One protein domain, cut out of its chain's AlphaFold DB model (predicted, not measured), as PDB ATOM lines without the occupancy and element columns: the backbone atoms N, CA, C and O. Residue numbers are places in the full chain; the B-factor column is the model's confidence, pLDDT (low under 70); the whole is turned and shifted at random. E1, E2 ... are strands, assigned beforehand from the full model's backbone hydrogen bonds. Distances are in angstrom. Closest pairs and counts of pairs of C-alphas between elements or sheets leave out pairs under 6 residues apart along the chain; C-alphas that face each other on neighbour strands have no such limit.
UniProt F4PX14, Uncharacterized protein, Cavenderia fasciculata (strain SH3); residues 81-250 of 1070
ATOM      1  N   GLY A  81      14.719 -31.916 -47.317       92.31
ATOM      2  CA  GLY A  81      13.785 -32.789 -46.614       92.31
ATOM      3  C   GLY A  81      12.782 -32.030 -45.762       92.31
ATOM      4  O   GLY A  81      12.789 -30.799 -45.702       92.31
ATOM      5  N   ARG A  82      11.895 -32.779 -45.105       94.38
ATOM      6  CA  ARG A  82      10.849 -32.234 -44.233       94.38
ATOM      7  C   ARG A  82      11.072 -32.693 -42.798       94.38
ATOM      8  O   ARG A  82      11.142 -33.893 -42.546       94.38
ATOM      9  N   TYR A  83      11.162 -31.731 -41.891       95.25
ATOM     10  CA  TYR A  83      11.462 -31.914 -40.475       95.25
ATOM     11  C   TYR A  83      10.232 -31.525 -39.661       95.25
ATOM     12  O   TYR A  83       9.722 -30.419 -39.822       95.25
ATOM     13  N   PHE A  84       9.729 -32.436 -38.829       93.00
ATOM     14  CA  PHE A  84       8.434 -32.285 -38.165       93.00
ATOM     15  C   PHE A  84       8.564 -32.072 -36.658       93.00
ATOM     16  O   PHE A  84       9.446 -32.641 -36.011       93.00
ATOM     17  N   GLY A  85       7.589 -31.351 -36.102       84.56
ATOM     18  CA  GLY A  85       7.273 -31.355 -34.676       84.56
ATOM     19  C   GLY A  85       8.255 -30.588 -33.791       84.56
ATOM     20  O   GLY A  85       9.202 -29.955 -34.255       84.56
ATOM     21  N   GLU A  86       8.012 -30.660 -32.481       86.81
ATOM     22  CA  GLU A  86       8.682 -29.824 -31.474       86.81
ATOM     23  C   GLU A  86      10.200 -30.036 -31.383       86.81
ATOM     24  O   GLU A  86      10.902 -29.114 -30.995       86.81
ATOM     25  N   MET A  87      10.727 -31.188 -31.817       90.44
ATOM     26  CA  MET A  87      12.178 -31.460 -31.855       90.44
ATOM     27  C   MET A  87      12.946 -30.553 -32.838       90.44
ATOM     28  O   MET A  87      14.176 -30.491 -32.815       90.44
ATOM     29  N   ASN A  88      12.226 -29.860 -33.726       92.94
ATOM     30  CA  ASN A  88      12.767 -28.902 -34.689       92.94
ATOM     31  C   ASN A  88      12.307 -27.459 -34.400       92.94
ATOM     32  O   ASN A  88      12.434 -26.591 -35.260       92.94
ATOM     33  N   ALA A  89      11.751 -27.209 -33.214       92.50
ATOM     34  CA  ALA A  89      11.224 -25.923 -32.766       92.50
ATOM     35  C   ALA A  89      11.480 -25.749 -31.257       92.50
ATOM     36  O   ALA A  89      12.275 -26.483 -30.675       92.50
ATOM     37  N   ASN A  90      10.833 -24.769 -30.621       90.31
ATOM     38  CA  ASN A  90      10.975 -24.450 -29.197       90.31
ATOM     39  C   ASN A  90      12.446 -24.310 -28.752       90.31
ATOM     40  O   ASN A  90      12.821 -24.666 -27.633       90.31
ATOM     41  N   LEU A  91      13.296 -23.812 -29.652       89.88
ATOM     42  CA  LEU A  91      14.730 -23.685 -29.426       89.88
ATOM     43  C   LEU A  91      14.997 -22.483 -28.524       89.88
ATOM     44  O   LEU A  91      14.375 -21.439 -28.693       89.88
ATOM     45  N   LYS A  92      15.955 -22.610 -27.606       88.62
ATOM     46  CA  LYS A  92      16.407 -21.503 -26.760       88.62
ATOM     47  C   LYS A  92      17.883 -21.239 -26.979       88.62
ATOM     48  O   LYS A  92      18.695 -22.160 -26.874       88.62
ATOM     49  N   VAL A  93      18.227 -19.989 -27.263       87.25
ATOM     50  CA  VAL A  93      19.613 -19.556 -27.478       87.25
ATOM     51  C   VAL A  93      19.892 -18.265 -26.718       87.25
ATOM     52  O   VAL A  93      19.003 -17.441 -26.534       87.25
ATOM     53  N   TYR A  94      21.130 -18.082 -26.269       87.69
ATOM     54  CA  TYR A  94      21.575 -16.832 -25.659       87.69
ATOM     55  C   TYR A  94      23.093 -16.712 -25.743       87.69
ATOM     56  O   TYR A  94      23.806 -17.684 -25.486       87.69
ATOM     57  N   ASN A  95      23.573 -15.517 -26.092       86.56
ATOM     58  CA  ASN A  95      24.987 -15.161 -26.212       86.56
ATOM     59  C   ASN A  95      25.786 -16.108 -27.123       86.56
ATOM     60  O   ASN A  95      26.862 -16.599 -26.762       86.56
ATOM     61  N   GLN A  96      25.204 -16.427 -28.277       86.12
ATOM     62  CA  GLN A  96      25.703 -17.412 -29.233       86.12
ATOM     63  C   GLN A  96      25.512 -16.934 -30.667       86.12
ATOM     64  O   GLN A  96      24.584 -16.187 -30.968       86.12
ATOM     65  N   THR A  97      26.350 -17.439 -31.568       90.75
ATOM     66  CA  THR A  97      26.195 -17.263 -33.014       90.75
ATOM     67  C   THR A  97      25.716 -18.568 -33.647       90.75
ATOM     68  O   THR A  97      26.499 -19.507 -33.795       90.75
ATOM     69  N   VAL A  98      24.450 -18.629 -34.047       92.00
ATOM     70  CA  VAL A  98      23.822 -19.821 -34.626       92.00
ATOM     71  C   VAL A  98      23.506 -19.595 -36.101       92.00
ATOM     72  O   VAL A  98      22.793 -18.660 -36.463       92.00
ATOM     73  N   PHE A  99      24.007 -20.489 -36.950       94.88
ATOM     74  CA  PHE A  99      23.678 -20.558 -38.372       94.88
ATOM     75  C   PHE A  99      22.826 -21.800 -38.640       94.88
ATOM     76  O   PHE A  99      23.227 -22.895 -38.258       94.88
ATOM     77  N   ILE A 100      21.688 -21.658 -39.318       94.88
ATOM     78  CA  ILE A 100      20.843 -22.771 -39.780       94.88
ATOM     79  C   ILE A 100      20.730 -22.669 -41.299       94.88
ATOM     80  O   ILE A 100      20.227 -21.675 -41.818       94.88
ATOM     81  N   THR A 101      21.229 -23.673 -42.019       93.50
ATOM     82  CA  THR A 101      21.378 -23.610 -43.484       93.50
ATOM     83  C   THR A 101      20.986 -24.921 -44.155       93.50
ATOM     84  O   THR A 101      21.204 -25.992 -43.590       93.50
ATOM     85  N   CYS A 102      20.451 -24.850 -45.375       91.00
ATOM     86  CA  CYS A 102      20.284 -26.015 -46.250       91.00
ATOM     87  C   CYS A 102      21.593 -26.307 -47.014       91.00
ATOM     88  O   CYS A 102      22.155 -25.419 -47.655       91.00
ATOM     89  N   THR A 103      22.068 -27.557 -46.983       78.88
ATOM     90  CA  THR A 103      23.333 -28.001 -47.616       78.88
ATOM     91  C   THR A 103      23.345 -27.944 -49.143       78.88
ATOM     92  O   THR A 103      24.408 -27.783 -49.738       78.88
ATOM     93  N   GLU A 104      22.185 -28.076 -49.786       73.88
ATOM     94  CA  GLU A 104      22.075 -28.254 -51.240       73.88
ATOM     95  C   GLU A 104      21.159 -27.215 -51.910       73.88
ATOM     96  O   GLU A 104      20.682 -27.432 -53.029       73.88
ATOM     97  N   ALA A 105      20.953 -26.061 -51.265       62.97
ATOM     98  CA  ALA A 105      20.104 -24.977 -51.777       62.97
ATOM     99  C   ALA A 105      20.453 -24.582 -53.227       62.97
ATOM    100  O   ALA A 105      19.570 -24.408 -54.065       62.97
ATOM    101  N   ALA A 106      21.748 -24.566 -53.568       60.25
ATOM    102  CA  ALA A 106      22.243 -24.242 -54.909       60.25
ATOM    103  C   ALA A 106      21.814 -25.233 -56.014       60.25
ATOM    104  O   ALA A 106      21.926 -24.918 -57.197       60.25
ATOM    105  N   THR A 107      21.340 -26.430 -55.653       58.44
ATOM    106  CA  THR A 107      20.882 -27.466 -56.598       58.44
ATOM    107  C   THR A 107      19.358 -27.623 -56.642       58.44
ATOM    108  O   THR A 107      18.855 -28.506 -57.334       58.44
ATOM    109  N   GLY A 108      18.614 -26.750 -55.949       63.09
ATOM    110  CA  GLY A 108      17.147 -26.781 -55.885       63.09
ATOM    111  C   GLY A 108      16.577 -27.691 -54.791       63.09
ATOM    112  O   GLY A 108      15.372 -27.940 -54.766       63.09
ATOM    113  N   GLY A 109      17.418 -28.206 -53.888       71.19
ATOM    114  CA  GLY A 109      16.962 -28.891 -52.681       71.19
ATOM    115  C   GLY A 109      16.442 -27.889 -51.648       71.19
ATOM    116  O   GLY A 109      17.129 -26.923 -51.324       71.19
ATOM    117  N   HIS A 110      15.246 -28.126 -51.103       81.88
ATOM    118  CA  HIS A 110      14.652 -27.278 -50.065       81.88
ATOM    119  C   HIS A 110      14.545 -28.032 -48.736       81.88
ATOM    120  O   HIS A 110      14.080 -29.176 -48.689       81.88
ATOM    121  N   THR A 111      14.931 -27.375 -47.644       94.50
ATOM    122  CA  THR A 111      14.666 -27.844 -46.279       94.50
ATOM    123  C   THR A 111      13.371 -27.208 -45.789       94.50
ATOM    124  O   THR A 111      13.256 -25.986 -45.740       94.50
ATOM    125  N   THR A 112      12.389 -28.031 -45.425       96.00
ATOM    126  CA  THR A 112      11.118 -27.588 -44.843       96.00
ATOM    127  C   THR A 112      11.067 -27.932 -43.360       96.00
ATOM    128  O   THR A 112      11.118 -29.107 -43.002       96.00
ATOM    129  N   ILE A 113      10.914 -26.923 -42.507       96.44
ATOM    130  CA  ILE A 113      10.577 -27.084 -41.093       96.44
ATOM    131  C   ILE A 113       9.057 -26.962 -40.973       96.44
ATOM    132  O   ILE A 113       8.476 -25.888 -41.142       96.44
ATOM    133  N   ASP A 114       8.409 -28.096 -40.729       96.00
ATOM    134  CA  ASP A 114       6.969 -28.197 -40.551       96.00
ATOM    135  C   ASP A 114       6.616 -28.082 -39.066       96.00
ATOM    136  O   ASP A 114       6.843 -28.996 -38.267       96.00
ATOM    137  N   LEU A 115       6.048 -26.931 -38.719       93.81
ATOM    138  CA  LEU A 115       5.717 -26.520 -37.360       93.81
ATOM    139  C   LEU A 115       4.322 -27.000 -36.923       93.81
ATOM    140  O   LEU A 115       3.762 -26.491 -35.951       93.81
ATOM    141  N   THR A 116       3.759 -28.004 -37.607       92.00
ATOM    142  CA  THR A 116       2.513 -28.647 -37.175       92.00
ATOM    143  C   THR A 116       2.653 -29.139 -35.730       92.00
ATOM    144  O   THR A 116       3.596 -29.855 -35.392       92.00
ATOM    145  N   ASN A 117       1.676 -28.792 -34.888       88.06
ATOM    146  CA  ASN A 117       1.620 -29.080 -33.447       88.06
ATOM    147  C   ASN A 117       2.646 -28.344 -32.566       88.06
ATOM    148  O   ASN A 117       2.690 -28.625 -31.371       88.06
ATOM    149  N   VAL A 118       3.437 -27.406 -33.096       88.75
ATOM    150  CA  VAL A 118       4.281 -26.539 -32.259       88.75
ATOM    151  C   VAL A 118       3.395 -25.542 -31.512       88.75
ATOM    152  O   VAL A 118       2.554 -24.877 -32.114       88.75
ATOM    153  N   THR A 119       3.568 -25.459 -30.191       85.44
ATOM    154  CA  THR A 119       2.652 -24.721 -29.301       85.44
ATOM    155  C   THR A 119       3.141 -23.337 -28.866       85.44
ATOM    156  O   THR A 119       2.324 -22.540 -28.404       85.44
ATOM    157  N   SER A 120       4.434 -23.035 -29.031       85.81
ATOM    158  CA  SER A 120       5.036 -21.773 -28.578       85.81
ATOM    159  C   SER A 120       5.769 -21.046 -29.703       85.81
ATOM    160  O   SER A 120       5.223 -20.103 -30.268       85.81
ATOM    161  N   TYR A 121       6.987 -21.450 -30.058       89.69
ATOM    162  CA  TYR A 121       7.793 -20.721 -31.039       89.69
ATOM    163  C   TYR A 121       8.762 -21.637 -31.782       89.69
ATOM    164  O   TYR A 121       9.022 -22.757 -31.353       89.69
ATOM    165  N   PHE A 122       9.341 -21.168 -32.889       92.31
ATOM    166  CA  PHE A 122      10.503 -21.845 -33.472       92.31
ATOM    167  C   PHE A 122      11.763 -21.601 -32.628       92.31
ATOM    168  O   PHE A 122      12.408 -22.566 -32.217       92.31
ATOM    169  N   LEU A 123      12.073 -20.340 -32.305       92.31
ATOM    170  CA  LEU A 123      13.240 -19.973 -31.504       92.31
ATOM    171  C   LEU A 123      12.969 -18.782 -30.567       92.31
ATOM    172  O   LEU A 123      12.411 -17.762 -30.969       92.31
ATOM    173  N   GLU A 124      13.428 -18.901 -29.326       91.19
ATOM    174  CA  GLU A 124      13.440 -17.859 -28.299       91.19
ATOM    175  C   GLU A 124      14.885 -17.476 -27.944       91.19
ATOM    176  O   GLU A 124      15.744 -18.338 -27.724       91.19
ATOM    177  N   ILE A 125      15.151 -16.170 -27.870       88.56
ATOM    178  CA  ILE A 125      16.390 -15.626 -27.312       88.56
ATOM    179  C   ILE A 125      16.160 -15.356 -25.822       88.56
ATOM    180  O   ILE A 125      15.464 -14.405 -25.450       88.56
ATOM    181  N   ASP A 126      16.734 -16.206 -24.969       87.75
ATOM    182  CA  ASP A 126      16.381 -16.312 -23.547       87.75
ATOM    183  C   ASP A 126      17.594 -16.111 -22.624       87.75
ATOM    184  O   ASP A 126      18.389 -17.024 -22.395       87.75
ATOM    185  N   SER A 127      17.715 -14.917 -22.040       84.81
ATOM    186  CA  SER A 127      18.788 -14.571 -21.104       84.81
ATOM    187  C   SER A 127      18.761 -15.361 -19.798       84.81
ATOM    188  O   SER A 127      19.785 -15.426 -19.119       84.81
ATOM    189  N   SER A 128      17.651 -16.036 -19.464       84.88
ATOM    190  CA  SER A 128      17.578 -16.907 -18.283       84.88
ATOM    191  C   SER A 128      18.435 -18.171 -18.404       84.88
ATOM    192  O   SER A 128      18.665 -18.854 -17.407       84.88
ATOM    193  N   LEU A 129      18.964 -18.462 -19.600       82.75
ATOM    194  CA  LEU A 129      19.938 -19.532 -19.811       82.75
ATOM    195  C   LEU A 129      21.286 -19.278 -19.113       82.75
ATOM    196  O   LEU A 129      22.093 -20.204 -19.016       82.75
ATOM    197  N   VAL A 130      21.551 -18.053 -18.639       80.94
ATOM    198  CA  VAL A 130      22.797 -17.678 -17.955       80.94
ATOM    199  C   VAL A 130      22.488 -16.942 -16.648       80.94
ATOM    200  O   VAL A 130      21.684 -16.020 -16.616       80.94
ATOM    201  N   ASP A 131      23.184 -17.302 -15.562       80.31
ATOM    202  CA  ASP A 131      22.937 -16.768 -14.208       80.31
ATOM    203  C   ASP A 131      23.172 -15.246 -14.060       80.31
ATOM    204  O   ASP A 131      22.732 -14.640 -13.081       80.31
ATOM    205  N   ASN A 132      23.898 -14.613 -14.992       80.75
ATOM    206  CA  ASN A 132      24.202 -13.178 -14.962       80.75
ATOM    207  C   ASN A 132      24.438 -12.620 -16.386       80.75
ATOM    208  O   ASN A 132      25.597 -12.529 -16.811       80.75
ATOM    209  N   PRO A 133      23.370 -12.285 -17.134       80.00
ATOM    210  CA  PRO A 133      23.482 -11.762 -18.492       80.00
ATOM    211  C   PRO A 133      24.219 -10.415 -18.510       80.00
ATOM    212  O   PRO A 133      23.898  -9.495 -17.753       80.00
ATOM    213  N   ASN A 134      25.238 -10.296 -19.362       82.19
ATOM    214  CA  ASN A 134      26.026  -9.078 -19.516       82.19
ATOM    215  C   ASN A 134      25.434  -8.213 -20.644       82.19
ATOM    216  O   ASN A 134      25.222  -8.738 -21.731       82.19
ATOM    217  N   PRO A 135      25.278  -6.886 -20.465       79.94
ATOM    218  CA  PRO A 135      24.834  -5.963 -21.520       79.94
ATOM    219  C   PRO A 135      25.600  -6.020 -22.851       79.94
ATOM    220  O   PRO A 135      25.130  -5.486 -23.847       79.94
ATOM    221  N   THR A 136      26.807  -6.592 -22.858       83.31
ATOM    222  CA  THR A 136      27.647  -6.764 -24.058       83.31
ATOM    223  C   THR A 136      27.508  -8.138 -24.717       83.31
ATOM    224  O   THR A 136      28.090  -8.361 -25.781       83.31
ATOM    225  N   ASP A 137      26.747  -9.052 -24.110       85.19
ATOM    226  CA  ASP A 137      26.438 -10.359 -24.686       85.19
ATOM    227  C   ASP A 137      25.761 -10.172 -26.039       85.19
ATOM    228  O   ASP A 137      24.975  -9.244 -26.228       85.19
ATOM    229  N   THR A 138      26.094 -11.029 -26.999       87.06
ATOM    230  CA  THR A 138      25.607 -10.895 -28.374       87.06
ATOM    231  C   THR A 138      25.066 -12.224 -28.862       87.06
ATOM    232  O   THR A 138      25.778 -13.227 -28.883       87.06
ATOM    233  N   THR A 139      23.794 -12.226 -29.250       89.50
ATOM    234  CA  THR A 139      23.148 -13.364 -29.898       89.50
ATOM    235  C   THR A 139      22.966 -13.048 -31.373       89.50
ATOM    236  O   THR A 139      22.263 -12.106 -31.727       89.50
ATOM    237  N   THR A 140      23.576 -13.853 -32.235       91.31
ATOM    238  CA  THR A 140      23.422 -13.743 -33.686       91.31
ATOM    239  C   THR A 140      22.741 -14.999 -34.204       91.31
ATOM    240  O   THR A 140      23.246 -16.102 -34.013       91.31
ATOM    241  N   LEU A 141      21.614 -14.840 -34.883       93.38
ATOM    242  CA  LEU A 141      20.903 -15.913 -35.563       93.38
ATOM    243  C   LEU A 141      20.902 -15.631 -37.059       93.38
ATOM    244  O   LEU A 141      20.448 -14.579 -37.493       93.38
ATOM    245  N   THR A 142      21.373 -16.578 -37.862       95.56
ATOM    246  CA  THR A 142      21.226 -16.531 -39.319       95.56
ATOM    247  C   THR A 142      20.561 -17.806 -39.805       95.56
ATOM    248  O   THR A 142      21.088 -18.899 -39.609       95.56
ATOM    249  N   VAL A 143      19.417 -17.668 -40.465       96.00
ATOM    250  CA  VAL A 143      18.718 -18.772 -41.127       96.00
ATOM    251  C   VAL A 143      18.754 -18.525 -42.627       96.00
ATOM    252  O   VAL A 143      18.471 -17.415 -43.079       96.00
ATOM    253  N   SER A 144      19.143 -19.528 -43.412       95.50
ATOM    254  CA  SER A 144      19.258 -19.381 -44.866       95.50
ATOM    255  C   SER A 144      18.693 -20.568 -45.635       95.50
ATOM    256  O   SER A 144      19.005 -21.720 -45.324       95.50
ATOM    257  N   SER A 145      17.883 -20.270 -46.656       94.19
ATOM    258  CA  SER A 145      17.277 -21.249 -47.571       94.19
ATOM    259  C   SER A 145      16.400 -22.298 -46.864       94.19
ATOM    260  O   SER A 145      16.445 -23.489 -47.185       94.19
ATOM    261  N   VAL A 146      15.607 -21.862 -45.876       95.19
ATOM    262  CA  VAL A 146      14.693 -22.713 -45.089       95.19
ATOM    263  C   VAL A 146      13.236 -22.310 -45.323       95.19
ATOM    264  O   VAL A 146      12.898 -21.128 -45.365       95.19
ATOM    265  N   HIS A 147      12.358 -23.303 -45.472       96.00
ATOM    266  CA  HIS A 147      10.915 -23.118 -45.624       96.00
ATOM    267  C   HIS A 147      10.205 -23.459 -44.307       96.00
ATOM    268  O   HIS A 147      10.175 -24.616 -43.896       96.00
ATOM    269  N   PHE A 148       9.601 -22.472 -43.657       96.50
ATOM    270  CA  PHE A 148       8.749 -22.649 -42.484       96.50
ATOM    271  C   PHE A 148       7.293 -22.817 -42.919       96.50
ATOM    272  O   PHE A 148       6.781 -22.010 -43.698       96.50
ATOM    273  N   THR A 149       6.613 -23.851 -42.415       95.88
ATOM    274  CA  THR A 149       5.208 -24.105 -42.764       95.88
ATOM    275  C   THR A 149       4.369 -24.586 -41.587       95.88
ATOM    276  O   THR A 149       4.880 -25.257 -40.695       95.88
ATOM    277  N   ASN A 150       3.061 -24.319 -41.641       93.75
ATOM    278  CA  ASN A 150       2.030 -24.925 -40.783       93.75
ATOM    279  C   ASN A 150       2.170 -24.637 -39.279       93.75
ATOM    280  O   ASN A 150       1.740 -25.446 -38.453       93.75
ATOM    281  N   LEU A 151       2.730 -23.484 -38.909       91.56
ATOM    282  CA  LEU A 151       2.614 -23.015 -37.531       91.56
ATOM    283  C   LEU A 151       1.175 -22.542 -37.315       91.56
ATOM    284  O   LEU A 151       0.718 -21.645 -38.013       91.56
ATOM    285  N   ASN A 152       0.461 -23.130 -36.363       89.62
ATOM    286  CA  ASN A 152      -0.872 -22.674 -35.983       89.62
ATOM    287  C   ASN A 152      -1.015 -22.743 -34.467       89.62
ATOM    288  O   ASN A 152      -1.280 -23.803 -33.893       89.62
ATOM    289  N   ILE A 153      -0.838 -21.594 -33.827       82.31
ATOM    290  CA  ILE A 153      -0.938 -21.466 -32.382       82.31
ATOM    291  C   ILE A 153      -2.313 -20.869 -32.076       82.31
ATOM    292  O   ILE A 153      -2.543 -19.681 -32.246       82.31
ATOM    293  N   SER A 154      -3.259 -21.701 -31.639       72.62
ATOM    294  CA  SER A 154      -4.648 -21.275 -31.380       72.62
ATOM    295  C   SER A 154      -4.927 -20.917 -29.915       72.62
ATOM    296  O   SER A 154      -5.878 -20.193 -29.622       72.62
ATOM    297  N   LYS A 155      -4.109 -21.414 -28.981       66.69
ATOM    298  CA  LYS A 155      -4.150 -21.077 -27.552       66.69
ATOM    299  C   LYS A 155      -2.718 -20.976 -27.038       66.69
ATOM    300  O   LYS A 155      -2.081 -22.020 -26.891       66.69
ATOM    301  N   PRO A 156      -2.206 -19.766 -26.777       61.06
ATOM    302  CA  PRO A 156      -0.851 -19.626 -26.284       61.06
ATOM    303  C   PRO A 156      -0.749 -20.250 -24.889       61.06
ATOM    304  O   PRO A 156      -1.573 -19.981 -24.014       61.06
ATOM    305  N   SER A 157       0.270 -21.077 -24.667       57.94
ATOM    306  CA  SER A 157       0.733 -21.415 -23.314       57.94
ATOM    307  C   SER A 157       1.492 -20.239 -22.681       57.94
ATOM    308  O   SER A 157       1.569 -20.139 -21.456       57.94
ATOM    309  N   THR A 158       2.017 -19.337 -23.519       64.94
ATOM    310  CA  THR A 158       2.851 -18.180 -23.176       64.94
ATOM    311  C   THR A 158       2.571 -17.004 -24.118       64.94
ATOM    312  O   THR A 158       2.262 -17.236 -25.282       64.94
ATOM    313  N   PRO A 159       2.740 -15.742 -23.680       65.12
ATOM    314  CA  PRO A 159       2.599 -14.575 -24.563       65.12
ATOM    315  C   PRO A 159       3.661 -14.534 -25.677       65.12
ATOM    316  O   PRO A 159       3.458 -13.907 -26.712       65.12
ATOM    317  N   LEU A 160       4.787 -15.230 -25.486       74.56
ATOM    318  CA  LEU A 160       5.840 -15.383 -26.485       74.56
ATOM    319  C   LEU A 160       5.453 -16.495 -27.456       74.56
ATOM    320  O   LEU A 160       5.489 -17.675 -27.102       74.56
ATOM    321  N   THR A 161       5.054 -16.105 -28.659       81.56
ATOM    322  CA  THR A 161       4.728 -17.022 -29.753       81.56
ATOM    323  C   THR A 161       5.355 -16.533 -31.051       81.56
ATOM    324  O   THR A 161       5.761 -15.375 -31.109       81.56
ATOM    325  N   GLY A 162       5.478 -17.408 -32.055       87.69
ATOM    326  CA  GLY A 162       5.927 -17.030 -33.401       87.69
ATOM    327  C   GLY A 162       7.113 -17.828 -33.932       87.69
ATOM    328  O   GLY A 162       7.319 -18.991 -33.597       87.69
ATOM    329  N   ILE A 163       7.906 -17.206 -34.799       91.88
ATOM    330  CA  ILE A 163       9.127 -17.795 -35.350       91.88
ATOM    331  C   ILE A 163      10.344 -17.392 -34.517       91.88
ATOM    332  O   ILE A 163      11.098 -18.261 -34.088       91.88
ATOM    333  N   VAL A 164      10.525 -16.095 -34.259       91.94
ATOM    334  CA  VAL A 164      11.608 -15.595 -33.402       91.94
ATOM    335  C   VAL A 164      11.043 -14.648 -32.363       91.94
ATOM    336  O   VAL A 164      10.327 -13.708 -32.695       91.94
ATOM    337  N   THR A 165      11.395 -14.883 -31.105       88.94
ATOM    338  CA  THR A 165      10.967 -14.045 -29.986       88.94
ATOM    339  C   THR A 165      12.137 -13.690 -29.072       88.94
ATOM    340  O   THR A 165      12.983 -14.532 -28.774       88.94
ATOM    341  N   SER A 166      12.191 -12.434 -28.631       86.69
ATOM    342  CA  SER A 166      13.201 -11.898 -27.718       86.69
ATOM    343  C   SER A 166      12.625 -10.752 -26.881       86.69
ATOM    344  O   SER A 166      12.408  -9.660 -27.404       86.69
ATOM    345  N   ASP A 167      12.458 -10.987 -25.576       76.81
ATOM    346  CA  ASP A 167      12.064  -9.982 -24.560       76.81
ATOM    347  C   ASP A 167      13.176  -9.806 -23.468       76.81
ATOM    348  O   ASP A 167      12.949  -9.414 -22.323       76.81
ATOM    349  N   SER A 168      14.405 -10.160 -23.859       64.75
ATOM    350  CA  SER A 168      15.643 -10.554 -23.153       64.75
ATOM    351  C   SER A 168      16.603  -9.662 -22.320       64.75
ATOM    352  O   SER A 168      17.788  -9.776 -22.609       64.75
ATOM    353  N   MET A 169      16.252  -8.736 -21.401       68.12
ATOM    354  CA  MET A 169      17.223  -7.718 -20.840       68.12
ATOM    355  C   MET A 169      18.535  -8.264 -20.226       68.12
ATOM    356  O   MET A 169      18.422  -9.100 -19.329       68.12
ATOM    357  N   PRO A 170      19.756  -7.739 -20.556       61.53
ATOM    358  CA  PRO A 170      20.224  -6.886 -21.678       61.53
ATOM    359  C   PRO A 170      21.248  -7.605 -22.600       61.53
ATOM    360  O   PRO A 170      22.323  -7.973 -22.138       61.53
ATOM    361  N   SER A 171      20.977  -7.759 -23.901       71.75
ATOM    362  CA  SER A 171      21.971  -8.276 -24.864       71.75
ATOM    363  C   SER A 171      21.781  -7.704 -26.277       71.75
ATOM    364  O   SER A 171      20.676  -7.306 -26.645       71.75
ATOM    365  N   ASN A 172      22.856  -7.657 -27.067       85.62
ATOM    366  CA  ASN A 172      22.791  -7.388 -28.503       85.62
ATOM    367  C   ASN A 172      22.128  -8.577 -29.210       85.62
ATOM    368  O   ASN A 172      22.439  -9.737 -28.922       85.62
ATOM    369  N   VAL A 173      21.256  -8.290 -30.170       88.44
ATOM    370  CA  VAL A 173      20.518  -9.298 -30.936       88.44
ATOM    371  C   VAL A 173      20.578  -8.948 -32.416       88.44
ATOM    372  O   VAL A 173      20.076  -7.904 -32.828       88.44
ATOM    373  N   ASP A 174      21.156  -9.851 -33.204       91.06
ATOM    374  CA  ASP A 174      21.211  -9.762 -34.661       91.06
ATOM    375  C   ASP A 174      20.528 -10.983 -35.276       91.06
ATOM    376  O   ASP A 174      21.020 -12.107 -35.176       91.06
ATOM    377  N   VAL A 175      19.385 -10.775 -35.925       94.00
ATOM    378  CA  VAL A 175      18.604 -11.838 -36.567       94.00
ATOM    379  C   VAL A 175      18.607 -11.615 -38.070       94.00
ATOM    380  O   VAL A 175      18.269 -10.537 -38.544       94.00
ATOM    381  N   THR A 176      18.982 -12.636 -38.834       96.81
ATOM    382  CA  THR A 176      19.033 -12.588 -40.296       96.81
ATOM    383  C   THR A 176      18.301 -13.778 -40.908       96.81
ATOM    384  O   THR A 176      18.596 -14.930 -40.589       96.81
ATOM    385  N   PHE A 177      17.385 -13.498 -41.830       97.44
ATOM    386  CA  PHE A 177      16.745 -14.473 -42.705       97.44
ATOM    387  C   PHE A 177      17.153 -14.189 -44.149       97.44
ATOM    388  O   PHE A 177      16.941 -13.081 -44.637       97.44
ATOM    389  N   ASN A 178      17.722 -15.183 -44.828       96.75
ATOM    390  CA  ASN A 178      18.098 -15.086 -46.237       96.75
ATOM    391  C   ASN A 178      17.402 -16.186 -47.036       96.75
ATOM    392  O   ASN A 178      17.527 -17.359 -46.690       96.75
ATOM    393  N   GLU A 179      16.709 -15.835 -48.118       95.88
ATOM    394  CA  GLU A 179      16.094 -16.822 -49.021       95.88
ATOM    395  C   GLU A 179      15.131 -17.787 -48.296       95.88
ATOM    396  O   GLU A 179      15.012 -18.965 -48.639       95.88
ATOM    397  N   CYS A 180      14.466 -17.311 -47.240       96.44
ATOM    398  CA  CYS A 180      13.535 -18.111 -46.449       96.44
ATOM    399  C   CYS A 180      12.096 -17.945 -46.948       96.44
ATOM    400  O   CYS A 180      11.692 -16.869 -47.384       96.44
ATOM    401  N   THR A 181      11.298 -19.004 -46.824       97.06
ATOM    402  CA  THR A 181       9.855 -18.959 -47.107       97.06
ATOM    403  C   THR A 181       9.067 -19.200 -45.826       97.06
ATOM    404  O   THR A 181       9.365 -20.136 -45.091       97.06
ATOM    405  N   PHE A 182       8.039 -18.397 -45.583       97.06
ATOM    406  CA  PHE A 182       7.102 -18.517 -44.472       97.06
ATOM    407  C   PHE A 182       5.707 -18.685 -45.063       97.06
ATOM    408  O   PHE A 182       5.166 -17.750 -45.650       97.06
ATOM    409  N   ASN A 183       5.143 -19.884 -44.947       96.81
ATOM    410  CA  ASN A 183       3.858 -20.215 -45.553       96.81
ATOM    411  C   ASN A 183       2.888 -20.789 -44.521       96.81
ATOM    412  O   ASN A 183       3.250 -21.696 -43.774       96.81
ATOM    413  N   ASN A 184       1.637 -20.325 -44.525       94.75
ATOM    414  CA  ASN A 184       0.586 -20.852 -43.651       94.75
ATOM    415  C   ASN A 184       1.008 -20.815 -42.169       94.75
ATOM    416  O   ASN A 184       1.119 -21.846 -41.498       94.75
ATOM    417  N   ILE A 185       1.325 -19.608 -41.702       93.19
ATOM    418  CA  ILE A 185       1.780 -19.329 -40.340       93.19
ATOM    419  C   ILE A 185       0.686 -18.519 -39.648       93.19
ATOM    420  O   ILE A 185       0.296 -17.467 -40.142       93.19
ATOM    421  N   SER A 186       0.196 -18.988 -38.505       90.44
ATOM    422  CA  SER A 186      -0.842 -18.320 -37.729       90.44
ATOM    423  C   SER A 186      -0.519 -18.291 -36.239       90.44
ATOM    424  O   SER A 186      -0.177 -19.314 -35.636       90.44
ATOM    425  N   THR A 187      -0.657 -17.107 -35.651       86.25
ATOM    426  CA  THR A 187      -0.530 -16.843 -34.213       86.25
ATOM    427  C   THR A 187      -1.879 -16.423 -33.606       86.25
ATOM    428  O   THR A 187      -2.755 -15.930 -34.327       86.25
ATOM    429  N   PRO A 188      -2.093 -16.648 -32.292       79.12
ATOM    430  CA  PRO A 188      -3.360 -16.357 -31.626       79.12
ATOM    431  C   PRO A 188      -3.503 -14.852 -31.374       79.12
ATOM    432  O   PRO A 188      -2.598 -14.076 -31.674       79.12
ATOM    433  N   GLN A 189      -4.610 -14.456 -30.739       66.69
ATOM    434  CA  GLN A 189      -4.780 -13.102 -30.209       66.69
ATOM    435  C   GLN A 189      -3.568 -12.723 -29.338       66.69
ATOM    436  O   GLN A 189      -3.270 -13.445 -28.389       66.69
ATOM    437  N   GLU A 190      -2.880 -11.628 -29.691       70.38
ATOM    438  CA  GLU A 190      -1.620 -11.117 -29.092       70.38
ATOM    439  C   GLU A 190      -0.300 -11.776 -29.555       70.38
ATOM    440  O   GLU A 190       0.774 -11.321 -29.159       70.38
ATOM    441  N   GLY A 191      -0.333 -12.807 -30.404       73.88
ATOM    442  CA  GLY A 191       0.879 -13.491 -30.861       73.88
ATOM    443  C   GLY A 191       1.516 -12.862 -32.101       73.88
ATOM    444  O   GLY A 191       0.834 -12.630 -33.092       73.88
ATOM    445  N   THR A 192       2.830 -12.651 -32.076       84.62
ATOM    446  CA  THR A 192       3.613 -12.011 -33.152       84.62
ATOM    447  C   THR A 192       4.442 -13.052 -33.911       84.62
ATOM    448  O   THR A 192       4.817 -14.063 -33.340       84.62
ATOM    449  N   ILE A 193       4.776 -12.847 -35.189       87.69
ATOM    450  CA  ILE A 193       5.667 -13.773 -35.923       87.69
ATOM    451  C   ILE A 193       7.131 -13.537 -35.562       87.69
ATOM    452  O   ILE A 193       7.872 -14.487 -35.305       87.69
ATOM    453  N   VAL A 194       7.554 -12.277 -35.532       91.94
ATOM    454  CA  VAL A 194       8.876 -11.885 -35.042       91.94
ATOM    455  C   VAL A 194       8.722 -10.782 -34.014       91.94
ATOM    456  O   VAL A 194       8.277  -9.678 -34.332       91.94
ATOM    457  N   ARG A 195       9.121 -11.082 -32.785       90.44
ATOM    458  CA  ARG A 195       9.089 -10.151 -31.664       90.44
ATOM    459  C   ARG A 195      10.503  -9.897 -31.172       90.44
ATOM    460  O   ARG A 195      11.164 -10.820 -30.707       90.44
ATOM    461  N   ILE A 196      10.960  -8.654 -31.252       87.69
ATOM    462  CA  ILE A 196      12.253  -8.240 -30.699       87.69
ATOM    463  C   ILE A 196      12.019  -6.932 -29.947       87.69
ATOM    464  O   ILE A 196      11.883  -5.872 -30.562       87.69
ATOM    465  N   THR A 197      11.915  -7.009 -28.617       81.75
ATOM    466  CA  THR A 197      11.640  -5.841 -27.770       81.75
ATOM    467  C   THR A 197      12.673  -5.650 -26.669       81.75
ATOM    468  O   THR A 197      13.161  -6.611 -26.087       81.75
ATOM    469  N   ARG A 198      12.954  -4.368 -26.371       68.75
ATOM    470  CA  ARG A 198      13.774  -3.864 -25.252       68.75
ATOM    471  C   ARG A 198      15.071  -4.631 -25.003       68.75
ATOM    472  O   ARG A 198      15.022  -5.500 -24.148       68.75
ATOM    473  N   LEU A 199      16.216  -4.185 -25.548       61.16
ATOM    474  CA  LEU A 199      17.571  -4.457 -25.017       61.16
ATOM    475  C   LEU A 199      18.572  -3.348 -25.330       61.16
ATOM    476  O   LEU A 199      18.430  -2.659 -26.329       61.16
ATOM    477  N   GLY A 200      19.556  -3.130 -24.453       57.81
ATOM    478  CA  GLY A 200      20.633  -2.162 -24.688       57.81
ATOM    479  C   GLY A 200      21.670  -2.697 -25.678       57.81
ATOM    480  O   GLY A 200      21.988  -3.879 -25.625       57.81
ATOM    481  N   GLY A 201      22.215  -1.823 -26.533       65.94
ATOM    482  CA  GLY A 201      23.275  -2.160 -27.491       65.94
ATOM    483  C   GLY A 201      22.856  -2.056 -28.968       65.94
ATOM    484  O   GLY A 201      21.860  -1.405 -29.276       65.94
ATOM    485  N   THR A 202      23.643  -2.631 -29.885       69.12
ATOM    486  CA  THR A 202      23.371  -2.624 -31.341       69.12
ATOM    487  C   THR A 202      22.539  -3.848 -31.708       69.12
ATOM    488  O   THR A 202      22.881  -4.954 -31.301       69.12
ATOM    489  N   GLN A 203      21.444  -3.655 -32.443       82.56
ATOM    490  CA  GLN A 203      20.507  -4.722 -32.795       82.56
ATOM    491  C   GLN A 203      20.016  -4.569 -34.231       82.56
ATOM    492  O   GLN A 203      19.711  -3.450 -34.668       82.56
ATOM    493  N   SER A 204      19.878  -5.691 -34.936       90.62
ATOM    494  CA  SER A 204      19.350  -5.713 -36.296       90.62
ATOM    495  C   SER A 204      18.421  -6.895 -36.576       90.62
ATOM    496  O   SER A 204      18.615  -8.008 -36.091       90.62
ATOM    497  N   LEU A 205      17.405  -6.642 -37.401       94.25
ATOM    498  CA  LEU A 205      16.597  -7.654 -38.070       94.25
ATOM    499  C   LEU A 205      16.782  -7.480 -39.577       94.25
ATOM    500  O   LEU A 205      16.366  -6.469 -40.137       94.25
ATOM    501  N   ASN A 206      17.387  -8.466 -40.230       96.94
ATOM    502  CA  ASN A 206      17.646  -8.459 -41.665       96.94
ATOM    503  C   ASN A 206      16.806  -9.545 -42.344       96.94
ATOM    504  O   ASN A 206      16.920 -10.724 -42.013       96.94
ATOM    505  N   ILE A 207      15.967  -9.155 -43.297       97.94
ATOM    506  CA  ILE A 207      15.109 -10.043 -44.081       97.94
ATOM    507  C   ILE A 207      15.464  -9.818 -45.547       97.94
ATOM    508  O   ILE A 207      15.144  -8.774 -46.112       97.94
ATOM    509  N   ASN A 208      16.155 -10.779 -46.153       98.25
ATOM    510  CA  ASN A 208      16.665 -10.658 -47.514       98.25
ATOM    511  C   ASN A 208      16.120 -11.786 -48.385       98.25
ATOM    512  O   ASN A 208      16.222 -12.962 -48.023       98.25
ATOM    513  N   SER A 209      15.558 -11.440 -49.541       97.81
ATOM    514  CA  SER A 209      15.076 -12.413 -50.530       97.81
ATOM    515  C   SER A 209      14.071 -13.423 -49.962       97.81
ATOM    516  O   SER A 209      14.058 -14.584 -50.360       97.81
ATOM    517  N   CYS A 210      13.263 -13.010 -48.982       98.00
ATOM    518  CA  CYS A 210      12.312 -13.892 -48.312       98.00
ATOM    519  C   CYS A 210      10.912 -13.808 -48.937       98.00
ATOM    520  O   CYS A 210      10.566 -12.838 -49.608       98.00
ATOM    521  N   VAL A 211      10.086 -14.817 -48.663       98.31
ATOM    522  CA  VAL A 211       8.671 -14.851 -49.056       98.31
ATOM    523  C   VAL A 211       7.809 -15.118 -47.831       98.31
ATOM    524  O   VAL A 211       7.988 -16.134 -47.163       98.31
ATOM    525  N   PHE A 212       6.853 -14.239 -47.551       98.06
ATOM    526  CA  PHE A 212       5.805 -14.428 -46.551       98.06
ATOM    527  C   PHE A 212       4.475 -14.548 -47.285       98.06
ATOM    528  O   PHE A 212       4.079 -13.616 -47.978       98.06
ATOM    529  N   THR A 213       3.805 -15.690 -47.148       97.62
ATOM    530  CA  THR A 213       2.539 -15.970 -47.830       97.62
ATOM    531  C   THR A 213       1.557 -16.651 -46.880       97.62
ATOM    532  O   THR A 213       1.916 -17.583 -46.154       97.62
ATOM    533  N   ASN A 214       0.311 -16.176 -46.836       95.62
ATOM    534  CA  ASN A 214      -0.719 -16.664 -45.903       95.62
ATOM    535  C   ASN A 214      -0.262 -16.631 -44.429       95.62
ATOM    536  O   ASN A 214      -0.391 -17.619 -43.698       95.62
ATOM    537  N   VAL A 215       0.317 -15.507 -43.999       94.62
ATOM    538  CA  VAL A 215       0.744 -15.298 -42.609       94.62
ATOM    539  C   VAL A 215      -0.296 -14.459 -41.873       94.62
ATOM    540  O   VAL A 215      -0.627 -13.363 -42.310       94.62
ATOM    541  N   VAL A 216      -0.827 -14.967 -40.762       92.06
ATOM    542  CA  VAL A 216      -1.970 -14.374 -40.051       92.06
ATOM    543  C   VAL A 216      -1.647 -14.168 -38.573       92.06
ATOM    544  O   VAL A 216      -1.457 -15.125 -37.826       92.06
ATOM    545  N   SER A 217      -1.667 -12.912 -38.138       87.38
ATOM    546  CA  SER A 217      -1.478 -12.492 -36.750       87.38
ATOM    547  C   SER A 217      -2.755 -11.830 -36.225       87.38
ATOM    548  O   SER A 217      -2.956 -10.624 -36.354       87.38
ATOM    549  N   ILE A 218      -3.681 -12.624 -35.685       78.81
ATOM    550  CA  ILE A 218      -5.020 -12.132 -35.319       78.81
ATOM    551  C   ILE A 218      -4.907 -11.184 -34.121       78.81
ATOM    552  O   ILE A 218      -4.432 -11.586 -33.068       78.81
ATOM    553  N   GLY A 219      -5.357  -9.931 -34.245       79.81
ATOM    554  CA  GLY A 219      -5.330  -8.970 -33.133       79.81
ATOM    555  C   GLY A 219      -3.926  -8.615 -32.616       79.81
ATOM    556  O   GLY A 219      -3.811  -8.096 -31.509       79.81
ATOM    557  N   ALA A 220      -2.874  -8.900 -33.392       85.12
ATOM    558  CA  ALA A 220      -1.485  -8.588 -33.066       85.12
ATOM    559  C   ALA A 220      -0.662  -8.237 -34.313       85.12
ATOM    560  O   ALA A 220      -1.130  -8.336 -35.451       85.12
ATOM    561  N   ASP A 221       0.589  -7.853 -34.097       89.44
ATOM    562  CA  ASP A 221       1.523  -7.410 -35.128       89.44
ATOM    563  C   ASP A 221       2.244  -8.620 -35.730       89.44
ATOM    564  O   ASP A 221       2.621  -9.534 -35.000       89.44
ATOM    565  N   MET A 222       2.516  -8.621 -37.037       91.12
ATOM    566  CA  MET A 222       3.336  -9.678 -37.641       91.12
ATOM    567  C   MET A 222       4.809  -9.523 -37.228       91.12
ATOM    568  O   MET A 222       5.418 -10.469 -36.726       91.12
ATOM    569  N   PHE A 223       5.357  -8.315 -37.361       92.31
ATOM    570  CA  PHE A 223       6.651  -7.909 -36.817       92.31
ATOM    571  C   PHE A 223       6.430  -6.856 -35.727       92.31
ATOM    572  O   PHE A 223       5.971  -5.752 -36.024       92.31
ATOM    573  N   HIS A 224       6.787  -7.181 -34.485       90.69
ATOM    574  CA  HIS A 224       6.792  -6.240 -33.367       90.69
ATOM    575  C   HIS A 224       8.234  -5.996 -32.924       90.69
ATOM    576  O   HIS A 224       8.868  -6.854 -32.302       90.69
ATOM    577  N   VAL A 225       8.766  -4.833 -33.283       89.19
ATOM    578  CA  VAL A 225      10.202  -4.551 -33.243       89.19
ATOM    579  C   VAL A 225      10.450  -3.185 -32.615       89.19
ATOM    580  O   VAL A 225       9.843  -2.183 -32.995       89.19
ATOM    581  N   ALA A 226      11.317  -3.146 -31.599       86.62
ATOM    582  CA  ALA A 226      11.593  -1.924 -30.854       86.62
ATOM    583  C   ALA A 226      13.083  -1.725 -30.559       86.62
ATOM    584  O   ALA A 226      13.722  -2.630 -30.030       86.62
ATOM    585  N   HIS A 227      13.607  -0.518 -30.799       83.31
ATOM    586  CA  HIS A 227      15.018  -0.160 -30.574       83.31
ATOM    587  C   HIS A 227      16.045  -0.866 -31.471       83.31
ATOM    588  O   HIS A 227      17.216  -0.959 -31.102       83.31
ATOM    589  N   ILE A 228      15.637  -1.333 -32.656       86.38
ATOM    590  CA  ILE A 228      16.506  -2.089 -33.574       86.38
ATOM    591  C   ILE A 228      16.518  -1.492 -34.984       86.38
ATOM    592  O   ILE A 228      15.593  -0.783 -35.368       86.38
ATOM    593  N   THR A 229      17.535  -1.820 -35.780       89.88
ATOM    594  CA  THR A 229      17.531  -1.549 -37.229       89.88
ATOM    595  C   THR A 229      16.820  -2.682 -37.959       89.88
ATOM    596  O   THR A 229      17.184  -3.843 -37.792       89.88
ATOM    597  N   VAL A 230      15.823  -2.372 -38.782       92.94
ATOM    598  CA  VAL A 230      15.101  -3.352 -39.600       92.94
ATOM    599  C   VAL A 230      15.434  -3.124 -41.065       92.94
ATOM    600  O   VAL A 230      15.152  -2.058 -41.607       92.94
ATOM    601  N   ASN A 231      16.003  -4.138 -41.710       96.06
ATOM    602  CA  ASN A 231      16.318  -4.144 -43.132       96.06
ATOM    603  C   ASN A 231      15.467  -5.206 -43.834       96.06
ATOM    604  O   ASN A 231      15.565  -6.385 -43.500       96.06
ATOM    605  N   ILE A 232      14.652  -4.800 -44.807       97.75
ATOM    606  CA  ILE A 232      13.848  -5.699 -45.644       97.75
ATOM    607  C   ILE A 232      14.217  -5.452 -47.102       97.75
ATOM    608  O   ILE A 232      13.951  -4.379 -47.640       97.75
ATOM    609  N   ASN A 233      14.832  -6.443 -47.740       98.44
ATOM    610  CA  ASN A 233      15.354  -6.326 -49.097       98.44
ATOM    611  C   ASN A 233      14.871  -7.484 -49.967       98.44
ATOM    612  O   ASN A 233      14.856  -8.633 -49.519       98.44
ATOM    613  N   ASP A 234      14.486  -7.186 -51.209       98.56
ATOM    614  CA  ASP A 234      14.099  -8.182 -52.222       98.56
ATOM    615  C   ASP A 234      13.033  -9.182 -51.725       98.56
ATOM    616  O   ASP A 234      13.055 -10.359 -52.072       98.56
ATOM    617  N   THR A 235      12.129  -8.740 -50.846       98.62
ATOM    618  CA  THR A 235      11.208  -9.617 -50.108       98.62
ATOM    619  C   THR A 235       9.773  -9.461 -50.609       98.62
ATOM    620  O   THR A 235       9.320  -8.345 -50.863       98.62
ATOM    621  N   LEU A 236       9.047 -10.577 -50.712       98.69
ATOM    622  CA  LEU A 236       7.617 -10.617 -51.030       98.69
ATOM    623  C   LEU A 236       6.804 -10.889 -49.757       98.69
ATOM    624  O   LEU A 236       7.036 -11.884 -49.072       98.69
ATOM    625  N   ILE A 237       5.841 -10.020 -49.453       98.25
ATOM    626  CA  ILE A 237       4.855 -10.189 -48.381       98.25
ATOM    627  C   ILE A 237       3.468 -10.144 -49.020       98.25
ATOM    628  O   ILE A 237       2.992  -9.074 -49.413       98.25
ATOM    629  N   GLU A 238       2.829 -11.305 -49.134       97.88
ATOM    630  CA  GLU A 238       1.546 -11.457 -49.814       97.88
ATOM    631  C   GLU A 238       0.497 -12.217 -48.999       97.88
ATOM    632  O   GLU A 238       0.801 -13.152 -48.258       97.88
ATOM    633  N   TYR A 239      -0.772 -11.838 -49.163       96.81
ATOM    634  CA  TYR A 239      -1.901 -12.495 -48.488       96.81
ATOM    635  C   TYR A 239      -1.746 -12.572 -46.957       96.81
ATOM    636  O   TYR A 239      -2.265 -13.489 -46.312       96.81
ATOM    637  N   CYS A 240      -1.022 -11.622 -46.364       95.12
ATOM    638  CA  CYS A 240      -0.802 -11.567 -44.928       95.12
ATOM    639  C   CYS A 240      -1.883 -10.738 -44.230       95.12
ATOM    640  O   CYS A 240      -2.461  -9.808 -44.806       95.12
ATOM    641  N   GLN A 241      -2.139 -11.077 -42.966       92.25
ATOM    642  CA  GLN A 241      -3.119 -10.409 -42.122       92.25
ATOM    643  C   GLN A 241      -2.569 -10.085 -40.735       92.25
ATOM    644  O   GLN A 241      -1.880 -10.905 -40.129       92.25
ATOM    645  N   GLY A 242      -2.906  -8.906 -40.210       88.62
ATOM    646  CA  GLY A 242      -2.563  -8.516 -38.843       88.62
ATOM    647  C   GLY A 242      -3.081  -7.139 -38.441       88.62
ATOM    648  O   GLY A 242      -3.703  -6.440 -39.240       88.62
ATOM    649  N   VAL A 243      -2.815  -6.717 -37.203       88.81
ATOM    650  CA  VAL A 243      -3.100  -5.332 -36.782       88.81
ATOM    651  C   VAL A 243      -2.129  -4.384 -37.477       88.81
ATOM    652  O   VAL A 243      -2.549  -3.423 -38.130       88.81
ATOM    653  N   TRP A 244      -0.844  -4.730 -37.396       89.81
ATOM    654  CA  TRP A 244       0.224  -4.177 -38.215       89.81
ATOM    655  C   TRP A 244       1.019  -5.299 -38.865       89.81
ATOM    656  O   TRP A 244       1.253  -6.330 -38.234       89.81
ATOM    657  N   ILE A 245       1.485  -5.104 -40.100       90.12
ATOM    658  CA  ILE A 245       2.492  -6.021 -40.650       90.12
ATOM    659  C   ILE A 245       3.830  -5.708 -39.984       90.12
ATOM    660  O   ILE A 245       4.435  -6.593 -39.396       90.12
ATOM    661  N   ILE A 246       4.257  -4.446 -39.995       92.25
ATOM    662  CA  ILE A 246       5.483  -3.992 -39.334       92.25
ATOM    663  C   ILE A 246       5.135  -2.888 -38.338       92.25
ATOM    664  O   ILE A 246       4.744  -1.791 -38.738       92.25
ATOM    665  N   ASN A 247       5.306  -3.163 -37.048       91.88
ATOM    666  CA  ASN A 247       5.240  -2.173 -35.980       91.88
ATOM    667  C   ASN A 247       6.653  -1.890 -35.462       91.88
ATOM    668  O   ASN A 247       7.195  -2.657 -34.664       91.88
ATOM    669  N   GLN A 248       7.242  -0.799 -35.958       88.44
ATOM    670  CA  GLN A 248       8.597  -0.364 -35.636       88.44
ATOM    671  C   GLN A 248       8.554   0.827 -34.678       88.44
ATOM    672  O   GLN A 248       8.092   1.920 -35.027       88.44
ATOM    673  N   ILE A 249       9.101   0.624 -33.480       85.19
ATOM    674  CA  ILE A 249       9.130   1.629 -32.416       85.19
ATOM    675  C   ILE A 249      10.586   1.963 -32.071       85.19
ATOM    676  O   ILE A 249      11.378   1.087 -31.741       85.19
ATOM    677  N   TYR A 250      10.958   3.239 -32.088       81.94
ATOM    678  CA  TYR A 250      12.289   3.683 -31.649       81.94
ATOM    679  C   TYR A 250      13.493   3.035 -32.377       81.94
ATOM    680  O   TYR A 250      14.506   2.775 -31.738       81.94
TER     681      TYR A 250
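Overview. This is residues 81 to 250 of the 1070 residues of an uncharacterized protein of Cavenderia fasciculata (strain SH3) (UniProt F4PX14). The chain winds in stacked turns, a solenoid with three walls: from E1 to E15 each turn lays one strand in each of three sheets, and E16 and E17 add one more strand to two of them. The walls E2 E5 E8 E11 E14 E17 and E3 E6 E9 E12 E15 make a sandwich, two sheets face to face, and E1 E4 E7 E10 E13 E16 make the third wall. These are the orders of strands across the sheets, and each sheet is all parallel. The printed part has 170 residues, no named helix and seventeen strands, E1 to E17 in order, holding 89 residues; the class is all strand. It is compact, with a radius of gyration of the C-alphas of 15.0 A, and rounded, spanning 41 by 36 by 31 A.

Along the chain. E1, residues 81 to 84, begins at C-alpha 81 (13.785, -32.789, -46.614). E2 is 91 to 93 and E3 is 96 to 102, 19.8 A long. E4 is 111 to 114, E5 is 121 to 125 and E6 is 138 to 144, 19.6 A. E7 is 146 to 149, E8 is 162 to 166 and E9 is 172 to 178, 19.9 A. E10 is 181 to 187, 16.7 A, E11 is 194 to 196 and E12 is 204 to 208. E13 is 211 to 217, 16.1 A, E14 is 223 to 226 and E15 is 229 to 233. E16 is 236 to 238, and E17, 241 to 249, 19.7 A, ends at C-alpha 249 (9.130, 1.629, -32.416).

Arrangement. The facing parts of the sandwich are 10.3 A centre to centre, their strands at 33 degrees. In one sheet, N 123 of E5 and O 163 of E8 are 2.9 A apart, within hydrogen-bond range, as are N 223 of E14 and O 245 of E17 at 2.8 A. In the other, E3 and E6 differ by 2 degrees, with N 98 and O 140 at 2.8 A. E6 runs on into E7 at 84 degrees. In the third sheet, E1 and E4 have N 112 and O 81 at 2.8 A; E13 and E16 differ by 41 degrees, with N 212 and O 236 at 2.8 A. Its strands' lines turn by 51 degrees from edge strand E1 to edge strand E16. The closest C-alphas of E13 and E17, Val 216 and Gln 241, are 4.6 A apart. E1 and E17 are apart.

Size, cuts and confidence. The two farthest C-alphas, Thr 107 and Asn 132, are 44.1 A apart. The printed part has no cut. The links E5 to E6 and E7 to E8 are long, 12 residues each. Mean pLDDT of the printed part is 87.0; residues 105 to 108, 155 to 159, 168 to 170, 189 and 198 to 202 are under 70.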